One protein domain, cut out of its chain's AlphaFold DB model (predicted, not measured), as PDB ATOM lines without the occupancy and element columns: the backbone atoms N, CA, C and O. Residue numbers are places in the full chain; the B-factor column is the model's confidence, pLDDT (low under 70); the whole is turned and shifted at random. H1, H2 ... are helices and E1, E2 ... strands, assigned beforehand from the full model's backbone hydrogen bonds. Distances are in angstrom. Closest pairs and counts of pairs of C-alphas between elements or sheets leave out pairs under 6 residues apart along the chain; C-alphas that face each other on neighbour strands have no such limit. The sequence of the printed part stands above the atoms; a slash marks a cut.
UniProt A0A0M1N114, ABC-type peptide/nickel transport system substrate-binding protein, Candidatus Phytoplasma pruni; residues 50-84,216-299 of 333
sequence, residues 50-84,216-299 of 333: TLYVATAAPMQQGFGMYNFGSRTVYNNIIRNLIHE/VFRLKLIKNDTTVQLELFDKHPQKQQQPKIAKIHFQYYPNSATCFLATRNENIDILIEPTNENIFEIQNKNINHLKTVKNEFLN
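Overview. This is residues 50 to 84 and 216 to 299 of the 333 residues of the protein "ABC-type peptide/nickel transport system substrate-binding protein" of Candidatus Phytoplasma pruni (UniProt A0A0M1N114). A twisted sheet of four strands has H1 over one face and H2 on the opposite face over the edge strand E1, while H3 lies farther out beyond H2, off the sheet. Long stretches without a named element link these parts, and residues 285 to 299 trail on after H3. The printed part has 119 residues with four named strands and three named helices, in the order E1 H1 E2 E3 E4 H2 H3; the sheet is mixed, with the order E1 E4 E3 E2. The class is mixed, helices and strands, with under half of the residues in named elements. The whole is compact, with a radius of gyration of the C-alphas of 15.1 A and spans of 44 by 32 by 30 A.

Along the chain. E1 is residues 50 to 55, 16.3 A long, beginning at C-alpha 50 (248.202, 167.044, 222.951). E4 is residues 247 to 252, 16.7 A; E3 is residues 227 to 232, 16.9 A; E2 is residues 217 to 223, 17.3 A. H1 is residues 73 to 82, 14.4 A, from C-alpha 73 at (232.751, 153.914, 217.343). H2 is residues 256 to 264, 12.2 A. H3 is residues 276 to 284, 12.0 A, ending at C-alpha 284 (230.407, 156.520, 244.461).

Arrangement. E2, E3 and E4 form a meander, each strand the antiparallel neighbour of the one before; E2 and E3 are a hairpin, and so are E3 and E4. N 220 and O 229 are 2.9 A apart between E2 and E3, and N 250 and O 228 are 2.8 A apart between E4 and E3. E1 is parallel to E4 at 21 degrees, with N 53 and O 249 2.8 A apart. Residues 53 to 54 of E1 also pair, parallel, with residues 270 to 271. H1 is on the sheet at a height of 9.1 A, over E3, and runs along the strands, but only just, at 27 degrees to E3 on the local plane. The closest C-alphas of H1 and E2 are those of Ile 82 and Phe 217, 5.2 A. H2 is on the opposite face at a height of 9.8 A, over E1, at 19 degrees on the local plane, which is fitted to just 6 C-alphas. H2 and H3 are close but not clearly touching, with the C-alphas of Phe 260 and Asn 278 closest at 7.0 A; they run the same way at a shallow tilt of 32 degrees, only just short of steep. H1 and H3 are apart. In H1, H2 and H3 every O i to N i+4 pair is within hydrogen-bond range.

Size, cuts and confidence. The C-alphas farthest apart, those of Lys 235 and Asn 284, are 44.9 A apart. Residues 85 to 215 are not printed, and C-alphas 84 and 216 are 8.4 A apart across the cut. The links E1 to H1, E3 to E4 and H2 to H3 are long. The mean pLDDT of the printed part is 89.1, with residues 240, 242 to 243 and 296 to 299 under 70.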
ATOM      1  N   THR A  50     248.339 168.439 223.370       91.62
ATOM      2  CA  THR A  50     248.202 167.044 222.951       91.62
ATOM      3  C   THR A  50     247.094 166.374 223.748       91.62
ATOM      4  O   THR A  50     247.154 166.328 224.972       91.62
ATOM      5  N   LEU A  51     246.106 165.833 223.038       93.50
ATOM      6  CA  LEU A  51     244.991 165.091 223.616       93.50
ATOM      7  C   LEU A  51     245.269 163.585 223.576       93.50
ATOM      8  O   LEU A  51     245.491 163.025 222.500       93.50
ATOM      9  N   TYR A  52     245.199 162.917 224.721       94.12
ATOM     10  CA  TYR A  52     245.360 161.470 224.851       94.12
ATOM     11  C   TYR A  52     243.998 160.790 224.991       94.12
ATOM     12  O   TYR A  52     243.228 161.069 225.910       94.12
ATOM     13  N   VAL A  53     243.705 159.867 224.078       95.25
ATOM     14  CA  VAL A  53     242.406 159.202 223.976       95.25
ATOM     15  C   VAL A  53     242.589 157.693 224.055       95.25
ATOM     16  O   VAL A  53     243.375 157.108 223.310       95.25
ATOM     17  N   ALA A  54     241.832 157.044 224.930       93.06
ATOM     18  CA  ALA A  54     241.807 155.597 225.012       93.06
ATOM     19  C   ALA A  54     240.689 154.988 224.170       93.06
ATOM     20  O   ALA A  54     239.563 155.496 224.139       93.06
ATOM     21  N   THR A  55     240.981 153.838 223.568       90.94
ATOM     22  CA  THR A  55     239.995 152.996 222.889       90.94
ATOM     23  C   THR A  55     239.939 151.609 223.526       90.94
ATOM     24  O   THR A  55     240.960 151.087 223.981       90.94
ATOM     25  N   ALA A  56     238.755 150.991 223.539       87.25
ATOM     26  CA  ALA A  56     238.571 149.602 223.977       87.25
ATOM     27  C   ALA A  56     238.523 148.601 222.808       87.25
ATOM     28  O   ALA A  56     238.334 147.407 223.023       87.25
ATOM     29  N   ALA A  57     238.719 149.069 221.571       88.38
ATOM     30  CA  ALA A  57     238.878 148.218 220.397       88.38
ATOM     31  C   ALA A  57     240.039 148.702 219.505       88.38
ATOM     32  O   ALA A  57     240.368 149.897 219.530       88.38
ATOM     33  N   PRO A  58     240.629 147.803 218.691       92.12
ATOM     34  CA  PRO A  58     241.649 148.163 217.714       92.12
ATOM     35  C   PRO A  58     241.164 149.203 216.694       92.12
ATOM     36  O   PRO A  58     240.004 149.212 216.266       92.12
ATOM     37  N   MET A  59     242.085 150.062 216.269       94.50
ATOM     38  CA  MET A  59     241.863 151.103 215.265       94.50
ATOM     39  C   MET A  59     242.455 150.626 213.945       94.50
ATOM     40  O   MET A  59     243.628 150.856 213.674       94.50
ATOM     41  N   GLN A  60     241.656 149.902 213.167       92.38
ATOM     42  CA  GLN A  60     242.108 149.295 211.921       92.38
ATOM     43  C   GLN A  60     242.336 150.355 210.848       92.38
ATOM     44  O   GLN A  60     241.556 151.305 210.712       92.38
ATOM     45  N   GLN A  61     243.368 150.150 210.031       90.75
ATOM     46  CA  GLN A  61     243.618 151.007 208.878       90.75
ATOM     47  C   GLN A  61     242.370 151.124 207.986       90.75
ATOM     48  O   GLN A  61     241.626 150.164 207.791       90.75
ATOM     49  N   GLY A  62     242.124 152.332 207.477       91.88
ATOM     50  CA  GLY A  62     240.936 152.651 206.684       91.88
ATOM     51  C   GLY A  62     239.758 153.174 207.492       91.88
ATOM     52  O   GLY A  62     238.930 153.893 206.943       91.88
ATOM     53  N   PHE A  63     239.683 152.888 208.794       95.00
ATOM     54  CA  PHE A  63     238.669 153.461 209.688       95.00
ATOM     55  C   PHE A  63     237.211 153.271 209.196       95.00
ATOM     56  O   PHE A  63     236.328 154.112 209.409       95.00
ATOM     57  N   GLY A  64     236.955 152.172 208.480       92.06
ATOM     58  CA  GLY A  64     235.653 151.825 207.912       92.06
ATOM     59  C   GLY A  64     235.257 152.625 206.663       92.06
ATOM     60  O   GLY A  64     234.111 152.504 206.217       92.06
ATOM     61  N   MET A  65     236.162 153.447 206.117       93.12
ATOM     62  CA  MET A  65     235.984 154.187 204.861       93.12
ATOM     63  C   MET A  65     235.868 153.216 203.696       93.12
ATOM     64  O   MET A  65     236.726 152.356 203.544       93.12
ATOM     65  N   TYR A  66     234.849 153.369 202.848       93.44
ATOM     66  CA  TYR A  66     234.753 152.622 201.587       93.44
ATOM     67  C   TYR A  66     234.971 151.099 201.736       93.44
ATOM     68  O   TYR A  66     235.653 150.472 200.935       93.44
ATOM     69  N   ASN A  67     234.393 150.512 202.793       91.88
ATOM     70  CA  ASN A  67     234.531 149.093 203.173       91.88
ATOM     71  C   ASN A  67     235.959 148.638 203.533       91.88
ATOM     72  O   ASN A  67     236.223 147.440 203.592       91.88
ATOM     73  N   PHE A  68     236.863 149.569 203.831       93.50
ATOM     74  CA  PHE A  68     238.211 149.285 204.303       93.50
ATOM     75  C   PHE A  68     238.348 149.556 205.808       93.50
ATOM     76  O   PHE A  68     238.043 150.648 206.293       93.50
ATOM     77  N   GLY A  69     238.805 148.550 206.555       90.88
ATOM     78  CA  GLY A  69     238.839 148.572 208.018       90.88
ATOM     79  C   GLY A  69     237.463 148.350 208.656       90.88
ATOM     80  O   GLY A  69     236.498 147.956 208.000       90.88
ATOM     81  N   SER A  70     237.358 148.620 209.958       90.25
ATOM     82  CA  SER A  70     236.140 148.373 210.740       90.25
ATOM     83  C   SER A  70     235.367 149.655 211.058       90.25
ATOM     84  O   SER A  70     235.935 150.730 211.230       90.25
ATOM     85  N   ARG A  71     234.039 149.536 211.179       87.38
ATOM     86  CA  ARG A  71     233.119 150.645 211.504       87.38
ATOM     87  C   ARG A  71     232.780 150.719 212.998       87.38
ATOM     88  O   ARG A  71     231.623 150.915 213.363       87.38
ATOM     89  N   THR A  72     233.771 150.544 213.871       91.31
ATOM     90  CA  THR A  72     233.569 150.732 215.321       91.31
ATOM     91  C   THR A  72     233.399 152.214 215.664       91.31
ATOM     92  O   THR A  72     233.761 153.085 214.869       91.31
ATOM     93  N   VAL A  73     232.886 152.526 216.860       89.62
ATOM     94  CA  VAL A  73     232.751 153.914 217.343       89.62
ATOM     95  C   VAL A  73     234.093 154.658 217.290       89.62
ATOM     96  O   VAL A  73     234.152 155.775 216.782       89.62
ATOM     97  N   TYR A  74     235.187 154.011 217.702       92.38
ATOM     98  CA  TYR A  74     236.536 154.590 217.674       92.38
ATOM     99  C   TYR A  74     237.013 154.905 216.254       92.38
ATOM    100  O   TYR A  74     237.475 156.013 215.984       92.38
ATOM    101  N   ASN A  75     236.853 153.954 215.328       94.69
ATOM    102  CA  ASN A  75     237.208 154.159 213.925       94.69
ATOM    103  C   ASN A  75     236.349 155.270 213.299       94.69
ATOM    104  O   ASN A  75     236.871 156.110 212.574       94.69
ATOM    105  N   ASN A  76     235.059 155.349 213.638       92.69
ATOM    106  CA  ASN A  76     234.181 156.424 213.175       92.69
ATOM    107  C   ASN A  76     234.633 157.805 213.681       92.69
ATOM    108  O   ASN A  76     234.618 158.756 212.903       92.69
ATOM    109  N   ILE A  77     235.053 157.920 214.946       93.94
ATOM    110  CA  ILE A  77     235.588 159.172 215.510       93.94
ATOM    111  C   ILE A  77     236.856 159.588 214.761       93.94
ATOM    112  O   ILE A  77     236.931 160.715 214.278       93.94
ATOM    113  N   ILE A  78     237.819 158.676 214.606       96.12
ATOM    114  CA  ILE A  78     239.081 158.953 213.904       96.12
ATOM    115  C   ILE A  78     238.816 159.348 212.450       96.12
ATOM    116  O   ILE A  78     239.327 160.367 211.988       96.12
ATOM    117  N   ARG A  79     237.957 158.607 211.743       95.94
ATOM    118  CA  ARG A  79     237.553 158.939 210.374       95.94
ATOM    119  C   ARG A  79     236.968 160.343 210.287       95.94
ATOM    120  O   ARG A  79     237.360 161.081 209.398       95.94
ATOM    121  N   ASN A  80     236.065 160.719 211.190       93.56
ATOM    122  CA  ASN A  80     235.416 162.032 211.163       93.56
ATOM    123  C   ASN A  80     236.371 163.184 211.534       93.56
ATOM    124  O   ASN A  80     236.074 164.336 211.238       93.56
ATOM    125  N   LEU A  81     237.507 162.896 212.180       94.75
ATOM    126  CA  LEU A  81     238.576 163.877 212.398       94.75
ATOM    127  C   LEU A  81     239.435 164.071 211.138       94.75
ATOM    128  O   LEU A  81     239.908 165.181 210.894       94.75
ATOM    129  N   ILE A  82     239.618 163.003 210.353       95.94
ATOM    130  CA  ILE A  82     240.456 162.980 209.144       95.94
ATOM    131  C   ILE A  82     239.680 163.399 207.891       95.94
ATOM    132  O   ILE A  82     240.224 164.053 207.006       95.94
ATOM    133  N   HIS A  83     238.405 163.054 207.789       95.31
ATOM    134  CA  HIS A  83     237.608 163.233 206.582       95.31
ATOM    135  C   HIS A  83     236.400 164.117 206.826       95.31
ATOM    136  O   HIS A  83     235.796 164.096 207.896       95.31
ATOM    137  N   GLU A  84     236.007 164.820 205.767       91.06
ATOM    138  CA  GLU A  84     234.778 165.589 205.730       91.06
ATOM    139  C   GLU A  84     233.870 165.050 204.610       91.06
ATOM    140  O   GLU A  84     234.342 164.825 203.487       91.06
ATOM    141  N   VAL A 216     239.795 168.229 209.880       93.31
ATOM    142  CA  VAL A 216     240.605 169.227 210.587       93.31
ATOM    143  C   VAL A 216     241.914 168.659 211.125       93.31
ATOM    144  O   VAL A 216     242.865 169.402 211.347       93.31
ATOM    145  N   PHE A 217     241.997 167.343 211.287       95.69
ATOM    146  CA  PHE A 217     243.231 166.651 211.626       95.69
ATOM    147  C   PHE A 217     243.656 165.763 210.468       95.69
ATOM    148  O   PHE A 217     242.818 165.229 209.755       95.69
ATOM    149  N   ARG A 218     244.957 165.552 210.299       95.88
ATOM    150  CA  ARG A 218     245.497 164.593 209.331       95.88
ATOM    151  C   ARG A 218     246.178 163.427 210.023       95.88
ATOM    152  O   ARG A 218     246.748 163.581 211.105       95.88
ATOM    153  N   LEU A 219     246.135 162.264 209.377       97.19
ATOM    154  CA  LEU A 219     246.801 161.065 209.869       97.19
ATOM    155  C   LEU A 219     248.321 161.254 209.833       97.19
ATOM    156  O   LEU A 219     248.901 161.473 208.771       97.19
ATOM    157  N   LYS A 220     248.968 161.143 210.995       96.69
ATOM    158  CA  LYS A 220     250.431 161.165 211.113       96.69
ATOM    159  C   LYS A 220     251.015 159.761 211.166       96.69
ATOM    160  O   LYS A 220     252.028 159.487 210.528       96.69
ATOM    161  N   LEU A 221     250.385 158.892 211.950       95.81
ATOM    162  CA  LEU A 221     250.843 157.530 212.184       95.81
ATOM    163  C   LEU A 221     249.656 156.629 212.500       95.81
ATOM    164  O   LEU A 221     248.772 157.002 213.266       95.81
ATOM    165  N   ILE A 222     249.715 155.409 211.983       94.62
ATOM    166  CA  ILE A 222     248.977 154.259 212.491       94.62
ATOM    167  C   ILE A 222     249.971 153.113 212.670       94.62
ATOM    168  O   ILE A 222     250.799 152.866 211.792       94.62
ATOM    169  N   LYS A 223     249.938 152.442 213.822       94.75
ATOM    170  CA  LYS A 223     250.855 151.341 214.132       94.75
ATOM    171  C   LYS A 223     250.099 150.155 214.711       94.75
ATOM    172  O   LYS A 223     249.529 150.257 215.798       94.75
ATOM    173  N   ASN A 224     250.169 149.024 214.007       92.38
ATOM    174  CA  ASN A 224     249.666 147.718 214.447       92.38
ATOM    175  C   ASN A 224     248.234 147.773 215.011       92.38
ATOM    176  O   ASN A 224     247.963 147.138 216.024       92.38
ATOM    177  N   ASP A 225     247.375 148.625 214.451       91.56
ATOM    178  CA  ASP A 225     246.004 148.891 214.913       91.56
ATOM    179  C   ASP A 225     245.856 149.282 216.403       91.56
ATOM    180  O   ASP A 225     244.760 149.257 216.967       91.56
ATOM    181  N   THR A 226     246.957 149.657 217.060       93.69
ATOM    182  CA  THR A 226     247.021 149.922 218.509       93.69
ATOM    183  C   THR A 226     247.278 151.380 218.833       93.69
ATOM    184  O   THR A 226     246.857 151.852 219.886       93.69
ATOM    185  N   THR A 227     247.939 152.100 217.932       95.75
ATOM    186  CA  THR A 227     248.271 153.511 218.113       95.75
ATOM    187  C   THR A 227     247.914 154.273 216.850       95.75
ATOM    188  O   THR A 227     248.343 153.890 215.758       95.75
ATOM    189  N   VAL A 228     247.177 155.370 217.010       97.88
ATOM    190  CA  VAL A 228     246.918 156.346 215.945       97.88
ATOM    191  C   VAL A 228     247.325 157.723 216.446       97.88
ATOM    192  O   VAL A 228     246.919 158.142 217.526       97.88
ATOM    193  N   GLN A 229     248.131 158.431 215.662       97.56
ATOM    194  CA  GLN A 229     248.494 159.818 215.932       97.56
ATOM    195  C   GLN A 229     247.951 160.700 214.822       97.56
ATOM    196  O   GLN A 229     248.169 160.424 213.636       97.56
ATOM    197  N   LEU A 230     247.272 161.767 215.222       97.56
ATOM    198  CA  LEU A 230     246.766 162.800 214.337       97.56
ATOM    199  C   LEU A 230     247.430 164.134 214.673       97.56
ATOM    200  O   LEU A 230     247.729 164.409 215.837       97.56
ATOM    201  N   GLU A 231     247.617 164.975 213.664       95.38
ATOM    202  CA  GLU A 231     248.095 166.351 213.829       95.38
ATOM    203  C   GLU A 231     247.135 167.335 213.158       95.38
ATOM    204  O   GLU A 231     246.505 167.005 212.150       95.38
ATOM    205  N   LEU A 232     246.995 168.526 213.737       93.88
ATOM    206  CA  LEU A 232     246.121 169.574 213.221       93.88
ATOM    207  C   LEU A 232     246.525 169.948 211.786       93.88
ATOM    208  O   LEU A 232     247.701 170.160 211.484       93.88
ATOM    209  N   PHE A 233     245.544 170.046 210.893       94.31
ATOM    210  CA  PHE A 233     245.752 170.494 209.526       94.31
ATOM    211  C   PHE A 233     245.576 172.012 209.436       94.31
ATOM    212  O   PHE A 233     244.468 172.543 209.402       94.31
ATOM    213  N   ASP A 234     246.702 172.722 209.361       88.50
ATOM    214  CA  ASP A 234     246.731 174.180 209.498       88.50
ATOM    215  C   ASP A 234     245.953 174.963 208.434       88.50
ATOM    216  O   ASP A 234     245.616 176.126 208.656       88.50
ATOM    217  N   LYS A 235     245.687 174.338 207.283       89.31
ATOM    218  CA  LYS A 235     244.972 174.953 206.158       89.31
ATOM    219  C   LYS A 235     243.465 174.679 206.184       89.31
ATOM    220  O   LYS A 235     242.773 175.072 205.250       89.31
ATOM    221  N   HIS A 236     242.952 174.006 207.217       89.06
ATOM    222  CA  HIS A 236     241.522 173.745 207.336       89.06
ATOM    223  C   HIS A 236     240.736 175.051 207.594       89.06
ATOM    224  O   HIS A 236     241.091 175.784 208.525       89.06
ATOM    225  N   PRO A 237     239.632 175.335 206.871       81.75
ATOM    226  CA  PRO A 237     238.863 176.577 207.032       81.75
ATOM    227  C   PRO A 237     238.356 176.824 208.460       81.75
ATOM    228  O   PRO A 237     238.346 177.954 208.940       81.75
ATOM    229  N   GLN A 238     237.981 175.763 209.178       80.06
ATOM    230  CA  GLN A 238     237.472 175.859 210.553       80.06
ATOM    231  C   GLN A 238     238.558 175.854 211.644       80.06
ATOM    232  O   GLN A 238     238.224 175.761 212.824       80.06
ATOM    233  N   LYS A 239     239.852 175.953 211.304       77.31
ATOM    234  CA  LYS A 239     240.945 175.890 212.296       77.31
ATOM    235  C   LYS A 239     240.739 176.844 213.480       77.31
ATOM    236  O   LYS A 239     240.984 176.472 214.620       77.31
ATOM    237  N   GLN A 240     240.291 178.072 213.222       67.06
ATOM    238  CA  GLN A 240     240.150 179.106 214.257       67.06
ATOM    239  C   GLN A 240     239.042 178.810 215.279       67.06
ATOM    240  O   GLN A 240     239.037 179.388 216.361       67.06
ATOM    241  N   GLN A 241     238.117 177.909 214.945       70.00
ATOM    242  CA  GLN A 241     237.002 177.510 215.806       70.00
ATOM    243  C   GLN A 241     237.360 176.294 216.678       70.00
ATOM    244  O   GLN A 241     236.522 175.803 217.432       70.00
ATOM    245  N   GLN A 242     238.590 175.785 216.563       68.69
ATOM    246  CA  GLN A 242     239.035 174.573 217.241       68.69
ATOM    247  C   GLN A 242     239.709 174.887 218.583       68.69
ATOM    248  O   GLN A 242     240.331 175.943 218.737       68.69
ATOM    249  N   PRO A 243     239.631 173.968 219.565       67.25
ATOM    250  CA  PRO A 243     240.422 174.075 220.786       67.25
ATOM    251  C   PRO A 243     241.922 174.110 220.452       67.25
ATOM    252  O   PRO A 243     242.339 173.661 219.385       67.25
ATOM    253  N   LYS A 244     242.750 174.621 221.376       81.88
ATOM    254  CA  LYS A 244     244.221 174.699 221.240       81.88
ATOM    255  C   LYS A 244     244.900 173.316 221.320       81.88
ATOM    256  O   LYS A 244     245.845 173.134 222.074       81.88
ATOM    257  N   ILE A 245     244.398 172.344 220.565       88.75
ATOM    258  CA  ILE A 245     244.922 170.987 220.445       88.75
ATOM    259  C   ILE A 245     245.608 170.872 219.087       88.75
ATOM    260  O   ILE A 245     244.975 170.996 218.040       88.75
ATOM    261  N   ALA A 246     246.916 170.644 219.108       91.50
ATOM    262  CA  ALA A 246     247.735 170.438 217.923       91.50
ATOM    263  C   ALA A 246     247.851 168.953 217.552       91.50
ATOM    264  O   ALA A 246     248.085 168.628 216.386       91.50
ATOM    265  N   LYS A 247     247.707 168.048 218.529       94.69
ATOM    266  CA  LYS A 247     247.908 166.604 218.350       94.69
ATOM    267  C   LYS A 247     246.855 165.794 219.087       94.69
ATOM    268  O   LYS A 247     246.425 166.164 220.176       94.69
ATOM    269  N   ILE A 248     246.492 164.648 218.519       96.19
ATOM    270  CA  ILE A 248     245.642 163.659 219.186       96.19
ATOM    271  C   ILE A 248     246.327 162.300 219.116       96.19
ATOM    272  O   ILE A 248     246.680 161.831 218.033       96.19
ATOM    273  N   HIS A 249     246.520 161.673 220.269       96.25
ATOM    274  CA  HIS A 249     247.113 160.353 220.418       96.25
ATOM    275  C   HIS A 249     246.043 159.375 220.889       96.25
ATOM    276  O   HIS A 249     245.632 159.398 222.046       96.25
ATOM    277  N   PHE A 250     245.614 158.494 219.991       96.56
ATOM    278  CA  PHE A 250     244.755 157.377 220.340       96.56
ATOM    279  C   PHE A 250     245.591 156.152 220.690       96.56
ATOM    280  O   PHE A 250     246.526 155.797 219.963       96.56
ATOM    281  N   GLN A 251     245.209 155.476 221.768       94.81
ATOM    282  CA  GLN A 251     245.842 154.248 222.219       94.81
ATOM    283  C   GLN A 251     244.785 153.195 222.562       94.81
ATOM    284  O   GLN A 251     243.883 153.433 223.365       94.81
ATOM    285  N   TYR A 252     244.927 152.010 221.971       93.06
ATOM    286  CA  TYR A 252     244.110 150.847 222.302       93.06
ATOM    287  C   TYR A 252     244.588 150.212 223.606       93.06
ATOM    288  O   TYR A 252     245.777 149.911 223.766       93.06
ATOM    289  N   TYR A 253     243.637 149.972 224.509       91.62
ATOM    290  CA  TYR A 253     243.827 149.225 225.743       91.62
ATOM    291  C   TYR A 253     242.935 147.975 225.727       91.62
ATOM    292  O   TYR A 253     241.725 148.094 225.916       91.62
ATOM    293  N   PRO A 254     243.501 146.765 225.562       88.31
ATOM    294  CA  PRO A 254     242.713 145.529 225.543       88.31
ATOM    295  C   PRO A 254     242.062 145.215 226.896       88.31
ATOM    296  O   PRO A 254     241.075 144.490 226.964       88.31
ATOM    297  N   ASN A 255     242.619 145.744 227.989       89.62
ATOM    298  CA  ASN A 255     242.099 145.559 229.335       89.62
ATOM    299  C   ASN A 255     241.412 146.843 229.823       89.62
ATOM    300  O   ASN A 255     242.070 147.859 230.067       89.62
ATOM    301  N   SER A 256     240.094 146.773 230.009       85.12
ATOM    302  CA  SER A 256     239.255 147.907 230.417       85.12
ATOM    303  C   SER A 256     239.624 148.476 231.793       85.12
ATOM    304  O   SER A 256     239.607 149.693 231.968       85.12
ATOM    305  N   ALA A 257     240.036 147.637 232.750       87.38
ATOM    306  CA  ALA A 257     240.460 148.093 234.076       87.38
ATOM    307  C   ALA A 257     241.771 148.897 234.016       87.38
ATOM    308  O   ALA A 257     241.893 149.948 234.640       87.38
ATOM    309  N   THR A 258     242.737 148.445 233.211       88.38
ATOM    310  CA  THR A 258     244.005 149.160 232.978       88.38
ATOM    311  C   THR A 258     243.754 150.506 232.299       88.38
ATOM    312  O   THR A 258     244.330 151.519 232.691       88.38
ATOM    313  N   CYS A 259     242.852 150.520 231.318       88.56
ATOM    314  CA  CYS A 259     242.411 151.717 230.610       88.56
ATOM    315  C   CYS A 259     241.793 152.761 231.558       88.56
ATOM    316  O   CYS A 259     242.182 153.934 231.576       88.56
ATOM    317  N   PHE A 260     240.873 152.312 232.416       90.56
ATOM    318  CA  PHE A 260     240.235 153.161 233.412       90.56
ATOM    319  C   PHE A 260     241.234 153.692 234.447       90.56
ATOM    320  O   PHE A 260     241.226 154.885 234.743       90.56
ATOM    321  N   LEU A 261     242.153 152.854 234.940       89.00
ATOM    322  CA  LEU A 261     243.215 153.285 235.858       89.00
ATOM    323  C   LEU A 261     244.132 154.344 235.233       89.00
ATOM    324  O   LEU A 261     244.481 155.315 235.903       89.00
ATOM    325  N   ALA A 262     244.501 154.191 233.960       87.88
ATOM    326  CA  ALA A 262     245.307 155.181 233.248       87.88
ATOM    327  C   ALA A 262     244.570 156.524 233.089       87.88
ATOM    328  O   ALA A 262     245.180 157.575 233.275       87.88
ATOM    329  N   THR A 263     243.258 156.487 232.843       89.00
ATOM    330  CA  THR A 263     242.396 157.683 232.811       89.00
ATOM    331  C   THR A 263     242.298 158.334 234.191       89.00
ATOM    332  O   THR A 263     242.500 159.536 234.339       89.00
ATOM    333  N   ARG A 264     242.076 157.535 235.240       86.06
ATOM    334  CA  ARG A 264     241.989 158.019 236.625       86.06
ATOM    335  C   ARG A 264     243.274 158.696 237.091       86.06
ATOM    336  O   ARG A 264     243.203 159.690 237.805       86.06
ATOM    337  N   ASN A 265     244.422 158.165 236.679       87.19
ATOM    338  CA  ASN A 265     245.743 158.694 237.013       87.19
ATOM    339  C   ASN A 265     246.194 159.838 236.078       87.19
ATOM    340  O   ASN A 265     247.368 160.191 236.097       87.19
ATOM    341  N   GLU A 266     245.288 160.400 235.265       78.88
ATOM    342  CA  GLU A 266     245.527 161.542 234.366       78.88
ATOM    343  C   GLU A 266     246.586 161.310 233.272       78.88
ATOM    344  O   GLU A 266     247.172 162.268 232.756       78.88
ATOM    345  N   ASN A 267     246.828 160.047 232.905       82.81
ATOM    346  CA  ASN A 267     247.658 159.691 231.750       82.81
ATOM    347  C   ASN A 267     246.863 159.723 230.433       82.81
ATOM    348  O   ASN A 267     247.455 159.664 229.359       82.81
ATOM    349  N   ILE A 268     245.531 159.752 230.522       90.81
ATOM    350  CA  ILE A 268     244.583 159.754 229.405       90.81
ATOM    351  C   ILE A 268     243.531 160.817 229.712       90.81
ATOM    352  O   ILE A 268     242.999 160.840 230.821       90.81
ATOM    353  N   ASP A 269     243.217 161.656 228.729       92.00
ATOM    354  CA  ASP A 269     242.246 162.743 228.871       92.00
ATOM    355  C   ASP A 269     240.813 162.273 228.584       92.00
ATOM    356  O   ASP A 269     239.862 162.735 229.213       92.00
ATOM    357  N   ILE A 270     240.644 161.345 227.633       92.62
ATOM    358  CA  ILE A 270     239.331 160.828 227.222       92.62
ATOM    359  C   ILE A 270     239.321 159.300 227.219       92.62
ATOM    360  O   ILE A 270     240.060 158.660 226.473       92.62
ATOM    361  N   LEU A 271     238.392 158.725 227.983       91.44
ATOM    362  CA  LEU A 271     237.987 157.326 227.876       91.44
ATOM    363  C   LEU A 271     236.685 157.228 227.077       91.44
ATOM    364  O   LEU A 271     235.637 157.683 227.535       91.44
ATOM    365  N   ILE A 272     236.750 156.629 225.890       89.06
ATOM    366  CA  ILE A 272     235.565 156.364 225.067       89.06
ATOM    367  C   ILE A 272     234.902 155.062 225.549       89.06
ATOM    368  O   ILE A 272     235.594 154.077 225.789       89.06
ATOM    369  N   GLU A 273     233.570 155.075 225.668       87.19
ATOM    370  CA  GLU A 273     232.739 153.940 226.116       87.19
ATOM    371  C   GLU A 273     233.170 153.346 227.480       87.19
ATOM    372  O   GLU A 273     233.512 152.163 227.568       87.19
ATOM    373  N   PRO A 274     233.159 154.135 228.578       88.62
ATOM    374  CA  PRO A 274     233.394 153.583 229.910       88.62
ATOM    375  C   PRO A 274     232.317 152.545 230.265       88.62
ATOM    376  O   PRO A 274     231.148 152.708 229.914       88.62
ATOM    377  N   THR A 275     232.693 151.499 231.006       88.75
ATOM    378  CA  THR A 275     231.725 150.504 231.487       88.75
ATOM    379  C   THR A 275     230.828 151.082 232.586       88.75
ATOM    380  O   THR A 275     231.146 152.106 233.202       88.75
ATOM    381  N   ASN A 276     229.712 150.410 232.881       88.06
ATOM    382  CA  ASN A 276     228.823 150.821 233.970       88.06
ATOM    383  C   ASN A 276     229.532 150.789 235.332       88.06
ATOM    384  O   ASN A 276     229.295 151.664 236.162       88.06
ATOM    385  N   GLU A 277     230.440 149.836 235.544       89.75
ATOM    386  CA  GLU A 277     231.259 149.743 236.755       89.75
ATOM    387  C   GLU A 277     232.180 150.959 236.893       89.75
ATOM    388  O   GLU A 277     232.268 151.530 237.979       89.75
ATOM    389  N   ASN A 278     232.804 151.410 235.796       90.00
ATOM    390  CA  ASN A 278     233.631 152.621 235.795       90.00
ATOM    391  C   ASN A 278     232.805 153.854 236.190       90.00
ATOM    392  O   ASN A 278     233.243 154.664 237.006       90.00
ATOM    393  N   ILE A 279     231.598 153.993 235.630       89.88
ATOM    394  CA  ILE A 279     230.693 155.113 235.934       89.88
ATOM    395  C   ILE A 279     230.262 155.072 237.407       89.88
ATOM    396  O   ILE A 279     230.328 156.093 238.093       89.88
ATOM    397  N   PHE A 280     229.869 153.896 237.899       89.44
ATOM    398  CA  PHE A 280     229.487 153.684 239.294       89.44
ATOM    399  C   PHE A 280     230.645 153.987 240.250       89.44
ATOM    400  O   PHE A 280     230.440 154.615 241.287       89.44
ATOM    401  N   GLU A 281     231.874 153.601 239.896       89.94
ATOM    402  CA  GLU A 281     233.063 153.932 240.680       89.94
ATOM    403  C   GLU A 281     233.309 155.446 240.736       89.94
ATOM    404  O   GLU A 281     233.517 155.967 241.833       89.94
ATOM    405  N   ILE A 282     233.255 156.152 239.598       89.38
ATOM    406  CA  ILE A 282     233.418 157.618 239.546       89.38
ATOM    407  C   ILE A 282     232.414 158.300 240.481       89.38
ATOM    408  O   ILE A 282     232.802 159.164 241.271       89.38
ATOM    409  N   GLN A 283     231.145 157.892 240.405       87.56
ATOM    410  CA  GLN A 283     230.053 158.481 241.178       87.56
ATOM    411  C   GLN A 283     230.175 158.170 242.672       87.56
ATOM    412  O   GLN A 283     230.124 159.081 243.491       87.56
ATOM    413  N   ASN A 284     230.391 156.909 243.049       90.38
ATOM    414  CA  ASN A 284     230.407 156.520 244.461       90.38
ATOM    415  C   ASN A 284     231.682 156.915 245.196       90.38
ATOM    416  O   ASN A 284     231.637 157.181 246.395       90.38
ATOM    417  N   LYS A 285     232.830 156.923 244.508       89.44
ATOM    418  CA  LYS A 285     234.106 157.340 245.105       89.44
ATOM    419  C   LYS A 285     234.358 158.845 244.974       89.44
ATOM    420  O   LYS A 285     235.427 159.289 245.383       89.44
ATOM    421  N   ASN A 286     233.406 159.617 244.437       84.44
ATOM    422  CA  ASN A 286     233.511 161.064 244.224       84.44
ATOM    423  C   ASN A 286     234.816 161.467 243.511       84.44
ATOM    424  O   ASN A 286     235.582 162.306 243.991       84.44
ATOM    425  N   ILE A 287     235.104 160.836 242.367       86.25
ATOM    426  CA  ILE A 287     236.299 161.147 241.567       86.25
ATOM    427  C   ILE A 287     236.057 162.454 240.796       86.25
ATOM    428  O   ILE A 287     235.667 162.448 239.632       86.25
ATOM    429  N   ASN A 288     236.267 163.587 241.470       85.88
ATOM    430  CA  ASN A 288     235.801 164.910 241.031       85.88
ATOM    431  C   ASN A 288     236.476 165.467 239.766       85.88
ATOM    432  O   ASN A 288     235.923 166.364 239.133       85.88
ATOM    433  N   HIS A 289     237.663 164.980 239.395       85.25
ATOM    434  CA  HIS A 289     238.361 165.424 238.181       85.25
ATOM    435  C   HIS A 289     237.891 164.703 236.912       85.25
ATOM    436  O   HIS A 289     238.280 165.096 235.815       85.25
ATOM    437  N   LEU A 290     237.046 163.675 237.040       88.44
ATOM    438  CA  LEU A 290     236.452 162.964 235.912       88.44
ATOM    439  C   LEU A 290     234.982 163.348 235.754       88.44
ATOM    440  O   LEU A 290     234.213 163.363 236.713       88.44
ATOM    441  N   LYS A 291     234.571 163.605 234.511       88.50
ATOM    442  CA  LYS A 291     233.180 163.898 234.165       88.50
ATOM    443  C   LYS A 291     232.665 162.890 233.150       88.50
ATOM    444  O   LYS A 291     233.223 162.752 232.065       88.50
ATOM    445  N   THR A 292     231.556 162.241 233.480       87.25
ATOM    446  CA  THR A 292     230.847 161.367 232.542       87.25
ATOM    447  C   THR A 292     229.935 162.199 231.648       87.25
ATOM    448  O   THR A 292     229.132 162.996 232.136       87.25
ATOM    449  N   VAL A 293     230.034 161.989 230.337       85.19
ATOM    450  CA  VAL A 293     229.085 162.518 229.353       85.19
ATOM    451  C   VAL A 293     228.271 161.348 228.824       85.19
ATOM    452  O   VAL A 293     228.828 160.389 228.293       85.19
ATOM    453  N   LYS A 294     226.952 161.411 229.005       81.38
ATOM    454  CA  LYS A 294     226.018 160.423 228.471       81.38
ATOM    455  C   LYS A 294     225.413 160.977 227.189       81.38
ATOM    456  O   LYS A 294     224.769 162.019 227.229       81.38
ATOM    457  N   ASN A 295     225.602 160.256 226.092       73.12
ATOM    458  CA  ASN A 295     224.914 160.526 224.836       73.12
ATOM    459  C   ASN A 295     223.696 159.605 224.728       73.12
ATOM    460  O   ASN A 295     223.734 158.460 225.189       73.12
ATOM    461  N   GLU A 296     222.620 160.101 224.129       68.94
ATOM    462  CA  GLU A 296     221.496 159.260 223.727       68.94
ATOM    463  C   GLU A 296     221.838 158.580 222.397       68.94
ATOM    464  O   GLU A 296     222.416 159.193 221.501       68.94
ATOM    465  N   PHE A 297     221.529 157.290 222.280       63.97
ATOM    466  CA  PHE A 297     221.775 156.512 221.069       63.97
ATOM    467  C   PHE A 297     220.483 155.826 220.633       63.97
ATOM    468  O   PHE A 297     219.748 155.281 221.457       63.97
ATOM    469  N   LEU A 298     220.236 155.804 219.324       64.88
ATOM    470  CA  LEU A 298     219.159 155.025 218.718       64.88
ATOM    471  C   LEU A 298     219.617 153.570 218.557       64.88
ATOM    472  O   LEU A 298     220.129 153.191 217.507       64.88
ATOM    473  N   ASN A 299     219.444 152.756 219.599       66.19
ATOM    474  CA  ASN A 299     219.588 151.304 219.496       66.19
ATOM    475  C   ASN A 299     218.207 150.665 219.337       66.19
ATOM    476  O   ASN A 299     217.371 150.749 220.235       66.19
TER     477      ASN A 299